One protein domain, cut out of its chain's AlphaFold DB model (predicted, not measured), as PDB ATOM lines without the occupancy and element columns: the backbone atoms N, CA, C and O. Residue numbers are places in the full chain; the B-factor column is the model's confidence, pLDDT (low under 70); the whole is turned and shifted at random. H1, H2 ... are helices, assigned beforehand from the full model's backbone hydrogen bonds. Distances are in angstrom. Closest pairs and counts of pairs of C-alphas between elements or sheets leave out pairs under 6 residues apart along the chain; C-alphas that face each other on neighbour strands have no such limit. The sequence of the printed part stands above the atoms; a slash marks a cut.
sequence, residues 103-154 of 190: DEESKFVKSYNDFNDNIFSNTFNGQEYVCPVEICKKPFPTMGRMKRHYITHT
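AT A GLANCE: This is residues 103 to 154 of the 190 residues of the protein "Z561" of Hepatospora eriocheir (UniProt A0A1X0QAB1). What shape is this? It has little regular structure: a loop, residues 103 to 116, leads to the short helix H1, and a longer loop, residues 121 to 142, folds back on itself before helix H2. What is it made of? The printed part has 52 residues, with H1 then H2 and no named strand; its class is all helix, with only 12 residues in named elements. It is compact, with a radius of gyration of the C-alphas of 10.7 A, and elongated, spanning 31 by 20 by 17 A.

IN THESE COORDINATES: Where is H1? It holds residues 117 to 120, 5.3 A long, from C-alpha 117 at (251.932, 157.960, 233.382). Where is H2? It holds residues 143 to 150, 10.5 A long, ending at C-alpha 150 at (253.602, 146.756, 228.935).

HOW THE PARTS SIT: How do the helices stand? H1 and H2 are near each other, with 7 pairs of C-alphas within 10 A. What pairs in the loop? Residues 129 to 130 pair with residues 139 to 140, antiparallel. Are the helices' backbones in range? In H2 every O i to N i+4 pair is within hydrogen-bond range; H1 is too short for such a pair.

THE WHOLE: How far does it reach? The two C-alphas farthest apart, of Glu 104 and Gln 127, are 32.8 A apart. Is it continuous? The printed part has no cut, and H1 to H2 is a long link of 22 residues. Where is confidence low? Residues 103 to 114 have pLDDT under 70.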
ATOM      1  N   ASP A 103     257.020 146.898 241.120       60.22
ATOM      2  CA  ASP A 103     256.923 147.332 242.506       60.22
ATOM      3  C   ASP A 103     255.637 146.819 243.181       60.22
ATOM      4  O   ASP A 103     254.624 146.551 242.529       60.22
ATOM      5  N   GLU A 104     255.682 146.653 244.509       60.22
ATOM      6  CA  GLU A 104     254.559 146.130 245.303       60.22
ATOM      7  C   GLU A 104     253.258 146.928 245.092       60.22
ATOM      8  O   GLU A 104     252.173 146.353 245.145       60.22
ATOM      9  N   GLU A 105     253.354 148.225 244.792       57.31
ATOM     10  CA  GLU A 105     252.216 149.119 244.558       57.31
ATOM     11  C   GLU A 105     251.568 148.869 243.183       57.31
ATOM     12  O   GLU A 105     250.344 148.729 243.075       57.31
ATOM     13  N   SER A 106     252.379 148.638 242.147       59.94
ATOM     14  CA  SER A 106     251.911 148.211 240.822       59.94
ATOM     15  C   SER A 106     251.206 146.846 240.812       59.94
ATOM     16  O   SER A 106     250.463 146.547 239.874       59.94
ATOM     17  N   LYS A 107     251.351 146.002 241.845       59.72
ATOM     18  CA  LYS A 107     250.616 144.719 241.935       59.72
ATOM     19  C   LYS A 107     249.102 144.897 242.096       59.72
ATOM     20  O   LYS A 107     248.353 143.958 241.811       59.72
ATOM     21  N   PHE A 108     248.649 146.082 242.514       57.34
ATOM     22  CA  PHE A 108     247.234 146.407 242.734       57.34
ATOM     23  C   PHE A 108     246.548 147.087 241.545       57.34
ATOM     24  O   PHE A 108     245.362 147.409 241.638       57.34
ATOM     25  N   VAL A 109     247.254 147.270 240.425       61.09
ATOM     26  CA  VAL A 109     246.704 147.802 239.171       61.09
ATOM     27  C   VAL A 109     245.436 147.022 238.794       61.09
ATOM     28  O   VAL A 109     245.472 145.797 238.678       61.09
ATOM     29  N   LYS A 110     244.300 147.714 238.625       58.81
ATOM     30  CA  LYS A 110     242.984 147.125 238.291       58.81
ATOM     31  C   LYS A 110     242.713 147.159 236.780       58.81
ATOM     32  O   LYS A 110     241.898 146.390 236.270       58.81
ATOM     33  N   SER A 111     243.435 148.002 236.049       66.56
ATOM     34  CA  SER A 111     243.357 148.207 234.607       66.56
ATOM     35  C   SER A 111     244.715 148.626 234.050       66.56
ATOM     36  O   SER A 111     245.486 149.307 234.709       66.56
ATOM     37  N   TYR A 112     245.006 148.313 232.785       67.00
ATOM     38  CA  TYR A 112     246.237 148.781 232.125       67.00
ATOM     39  C   TYR A 112     246.320 150.316 231.991       67.00
ATOM     40  O   TYR A 112     247.347 150.833 231.555       67.00
ATOM     41  N   ASN A 113     245.243 151.040 232.306       68.44
ATOM     42  CA  ASN A 113     245.246 152.496 232.391       68.44
ATOM     43  C   ASN A 113     245.743 153.017 233.748       68.44
ATOM     44  O   ASN A 113     246.122 154.177 233.805       68.44
ATOM     45  N   ASP A 114     245.793 152.180 234.790       69.31
ATOM     46  CA  ASP A 114     246.153 152.608 236.151       69.31
ATOM     47  C   ASP A 114     247.674 152.635 236.378       69.31
ATOM     48  O   ASP A 114     248.140 152.983 237.459       69.31
ATOM     49  N   PHE A 115     248.469 152.244 235.377       70.25
ATOM     50  CA  PHE A 115     249.918 152.412 235.436       70.25
ATOM     51  C   PHE A 115     250.269 153.900 235.450       70.25
ATOM     52  O   PHE A 115     249.748 154.662 234.636       70.25
ATOM     53  N   ASN A 116     251.197 154.283 236.330       71.44
ATOM     54  CA  ASN A 116     251.672 155.657 236.452       71.44
ATOM     55  C   ASN A 116     252.155 156.194 235.092       71.44
ATOM     56  O   ASN A 116     253.046 155.613 234.466       71.44
ATOM     57  N   ASP A 117     251.589 157.320 234.654       74.62
ATOM     58  CA  ASP A 117     251.932 157.960 233.382       74.62
ATOM     59  C   ASP A 117     253.415 158.350 233.291       74.62
ATOM     60  O   ASP A 117     253.979 158.364 232.194       74.62
ATOM     61  N   ASN A 118     254.090 158.541 234.430       75.62
ATOM     62  CA  ASN A 118     255.531 158.785 234.484       75.62
ATOM     63  C   ASN A 118     256.351 157.647 233.854       75.62
ATOM     64  O   ASN A 118     257.382 157.923 233.241       75.62
ATOM     65  N   ILE A 119     255.876 156.394 233.919       76.69
ATOM     66  CA  ILE A 119     256.526 155.229 233.284       76.69
ATOM     67  C   ILE A 119     256.559 155.391 231.756       76.69
ATOM     68  O   ILE A 119     257.458 154.888 231.083       76.69
ATOM     69  N   PHE A 120     255.588 156.117 231.195       82.38
ATOM     70  CA  PHE A 120     255.420 156.288 229.754       82.38
ATOM     71  C   PHE A 120     255.854 157.665 229.236       82.38
ATOM     72  O   PHE A 120     255.758 157.909 228.032       82.38
ATOM     73  N   SER A 121     256.366 158.533 230.113       74.94
ATOM     74  CA  SER A 121     256.768 159.917 229.814       74.94
ATOM     75  C   SER A 121     257.713 160.043 228.609       74.94
ATOM     76  O   SER A 121     257.531 160.932 227.784       74.94
ATOM     77  N   ASN A 122     258.643 159.097 228.441       78.62
ATOM     78  CA  ASN A 122     259.641 159.084 227.363       78.62
ATOM     79  C   ASN A 122     259.446 157.921 226.373       78.62
ATOM     80  O   ASN A 122     260.409 157.332 225.890       78.62
ATOM     81  N   THR A 123     258.194 157.547 226.091       83.06
ATOM     82  CA  THR A 123     257.887 156.436 225.166       83.06
ATOM     83  C   THR A 123     257.546 156.880 223.752       83.06
ATOM     84  O   THR A 123     257.538 156.052 222.845       83.06
ATOM     85  N   PHE A 124     257.268 158.164 223.530       86.81
ATOM     86  CA  PHE A 124     256.925 158.684 222.211       86.81
ATOM     87  C   PHE A 124     258.168 159.222 221.499       86.81
ATOM     88  O   PHE A 124     258.828 160.126 222.002       86.81
ATOM     89  N   ASN A 125     258.476 158.692 220.315       83.62
ATOM     90  CA  ASN A 125     259.637 159.107 219.515       83.62
ATOM     91  C   ASN A 125     259.297 160.142 218.422       83.62
ATOM     92  O   ASN A 125     260.100 160.369 217.522       83.62
ATOM     93  N   GLY A 126     258.103 160.744 218.465       80.12
ATOM     94  CA  GLY A 126     257.617 161.682 217.445       80.12
ATOM     95  C   GLY A 126     256.731 161.043 216.371       80.12
ATOM     96  O   GLY A 126     255.932 161.746 215.757       80.12
ATOM     97  N   GLN A 127     256.805 159.722 216.182       85.25
ATOM     98  CA  GLN A 127     256.007 158.988 215.190       85.25
ATOM     99  C   GLN A 127     255.180 157.859 215.819       85.25
ATOM    100  O   GLN A 127     254.039 157.617 215.424       85.25
ATOM    101  N   GLU A 128     255.739 157.171 216.806       90.12
ATOM    102  CA  GLU A 128     255.165 155.983 217.418       90.12
ATOM    103  C   GLU A 128     255.494 155.900 218.912       90.12
ATOM    104  O   GLU A 128     256.360 156.596 219.443       90.12
ATOM    105  N   TYR A 129     254.757 155.034 219.602       87.94
ATOM    106  CA  TYR A 129     254.958 154.730 221.010       87.94
ATOM    107  C   TYR A 129     255.797 153.467 221.136       87.94
ATOM    108  O   TYR A 129     255.384 152.394 220.699       87.94
ATOM    109  N   VAL A 130     256.954 153.576 221.765       86.88
ATOM    110  CA  VAL A 130     257.893 152.482 221.983       86.88
ATOM    111  C   VAL A 130     257.708 151.926 223.391       86.88
ATOM    112  O   VAL A 130     257.454 152.659 224.343       86.88
ATOM    113  N   CYS A 131     257.803 150.607 223.541       85.94
ATOM    114  CA  CYS A 131     257.796 149.992 224.865       85.94
ATOM    115  C   CYS A 131     258.968 150.529 225.719       85.94
ATOM    116  O   CYS A 131     260.103 150.453 225.248       85.94
ATOM    117  N   PRO A 132     258.732 150.982 226.969       83.31
ATOM    118  CA  PRO A 132     259.786 151.513 227.843       83.31
ATOM    119  C   PRO A 132     260.788 150.447 228.319       83.31
ATOM    120  O   PRO A 132     261.795 150.766 228.938       83.31
ATOM    121  N   VAL A 133     260.529 149.163 228.054       82.75
ATOM    122  CA  VAL A 133     261.443 148.072 228.405       82.75
ATOM    123  C   VAL A 133     262.596 148.032 227.402       82.75
ATOM    124  O   VAL A 133     262.391 147.697 226.230       82.75
ATOM    125  N   GLU A 134     263.813 148.306 227.881       78.31
ATOM    126  CA  GLU A 134     265.040 148.451 227.075       78.31
ATOM    127  C   GLU A 134     265.316 147.286 226.118       78.31
ATOM    128  O   GLU A 134     265.778 147.485 224.996       78.31
ATOM    129  N   ILE A 135     265.003 146.064 226.546       81.31
ATOM    130  CA  ILE A 135     265.215 144.844 225.755       81.31
ATOM    131  C   ILE A 135     264.050 144.512 224.811       81.31
ATOM    132  O   ILE A 135     264.191 143.660 223.938       81.31
ATOM    133  N   CYS A 136     262.891 145.161 224.968       83.69
ATOM    134  CA  CYS A 136     261.732 144.944 224.107       83.69
ATOM    135  C   CYS A 136     261.696 145.952 222.953       83.69
ATOM    136  O   CYS A 136     261.548 145.532 221.806       83.69
ATOM    137  N   LYS A 137     261.794 147.260 223.260       82.62
ATOM    138  CA  LYS A 137     261.770 148.398 222.308       82.62
ATOM    139  C   LYS A 137     260.761 148.259 221.157       82.62
ATOM    140  O   LYS A 137     260.979 148.737 220.048       82.62
ATOM    141  N   LYS A 138     259.630 147.587 221.404       83.38
ATOM    142  CA  LYS A 138     258.625 147.337 220.368       83.38
ATOM    143  C   LYS A 138     257.851 148.611 220.046       83.38
ATOM    144  O   LYS A 138     257.376 149.249 220.989       83.38
ATOM    145  N   PRO A 139     257.656 148.925 218.757       84.88
ATOM    146  CA  PRO A 139     256.867 150.067 218.338       84.88
ATOM    147  C   PRO A 139     255.365 149.774 218.324       84.88
ATOM    148  O   PRO A 139     254.913 148.665 218.015       84.88
ATOM    149  N   PHE A 140     254.575 150.802 218.622       85.50
ATOM    150  CA  PHE A 140     253.121 150.777 218.596       85.50
ATOM    151  C   PHE A 140     252.565 152.081 218.026       85.50
ATOM    152  O   PHE A 140     253.015 153.163 218.386       85.50
ATOM    153  N   PRO A 141     251.483 152.010 217.236       86.31
ATOM    154  CA  PRO A 141     250.893 153.203 216.636       86.31
ATOM    155  C   PRO A 141     250.137 154.079 217.645       86.31
ATOM    156  O   PRO A 141     249.789 155.208 217.331       86.31
ATOM    157  N   THR A 142     249.812 153.564 218.838       86.25
ATOM    158  CA  THR A 142     249.057 154.315 219.850       86.25
ATOM    159  C   THR A 142     249.525 154.002 221.266       86.25
ATOM    160  O   THR A 142     249.876 152.857 221.575       86.25
ATOM    161  N   MET A 143     249.427 155.000 222.153       83.50
ATOM    162  CA  MET A 143     249.780 154.875 223.570       83.50
ATOM    163  C   MET A 143     249.023 153.728 224.247       83.50
ATOM    164  O   MET A 143     249.625 152.888 224.903       83.50
ATOM    165  N   GLY A 144     247.707 153.616 224.029       83.19
ATOM    166  CA  GLY A 144     246.902 152.550 224.637       83.19
ATOM    167  C   GLY A 144     247.337 151.137 224.222       83.19
ATOM    168  O   GLY A 144     247.270 150.201 225.018       83.19
ATOM    169  N   ARG A 145     247.840 150.960 222.989       82.81
ATOM    170  CA  ARG A 145     248.381 149.666 222.540       82.81
ATOM    171  C   ARG A 145     249.720 149.349 223.204       82.81
ATOM    172  O   ARG A 145     249.927 148.183 223.539       82.81
ATOM    173  N   MET A 146     250.562 150.358 223.414       86.00
ATOM    174  CA  MET A 146     251.833 150.247 224.134       86.00
ATOM    175  C   MET A 146     251.610 149.975 225.634       86.00
ATOM    176  O   MET A 146     252.162 149.005 226.146       86.00
ATOM    177  N   LYS A 147     250.700 150.690 226.315       83.38
ATOM    178  CA  LYS A 147     250.328 150.419 227.723       83.38
ATOM    179  C   LYS A 147     249.803 148.992 227.912       83.38
ATOM    180  O   LYS A 147     250.250 148.247 228.781       83.38
ATOM    181  N   ARG A 148     248.909 148.545 227.021       80.50
ATOM    182  CA  ARG A 148     248.417 147.156 227.006       80.50
ATOM    183  C   ARG A 148     249.527 146.140 226.735       80.50
ATOM    184  O   ARG A 148     249.401 144.985 227.115       80.50
ATOM    185  N   HIS A 149     250.568 146.515 226.009       83.75
ATOM    186  CA  HIS A 149     251.706 145.640 225.790       83.75
ATOM    187  C   HIS A 149     252.613 145.565 227.020       83.75
ATOM    188  O   HIS A 149     253.066 144.478 227.365       83.75
ATOM    189  N   TYR A 150     252.812 146.684 227.711       81.00
ATOM    190  CA  TYR A 150     253.602 146.756 228.935       81.00
ATOM    191  C   TYR A 150     253.109 145.771 230.009       81.00
ATOM    192  O   TYR A 150     253.920 145.092 230.629       81.00
ATOM    193  N   ILE A 151     251.791 145.551 230.119       79.19
ATOM    194  CA  ILE A 151     251.222 144.548 231.041       79.19
ATOM    195  C   ILE A 151     251.599 143.091 230.716       79.19
ATOM    196  O   ILE A 151     251.276 142.187 231.469       79.19
ATOM    197  N   THR A 152     252.188 142.814 229.548       79.44
ATOM    198  CA  THR A 152     252.708 141.468 229.236       79.44
ATOM    199  C   THR A 152     254.099 141.242 229.802       79.44
ATOM    200  O   THR A 152     254.494 140.092 229.971       79.44
ATOM    201  N   HIS A 153     254.810 142.329 230.110       77.94
ATOM    202  CA  HIS A 153     256.072 142.275 230.828       77.94
ATOM    203  C   HIS A 153     255.849 142.141 232.323       77.94
ATOM    204  O   HIS A 153     256.609 141.468 233.009       77.94
ATOM    205  N   THR A 154     254.783 142.745 232.830       71.56
ATOM    206  CA  THR A 154     254.397 142.580 234.217       71.56
ATOM    207  C   THR A 154     253.598 141.284 234.358       71.56
ATOM    208  O   THR A 154     252.671 141.024 233.599       71.56
TER     209      THR A 154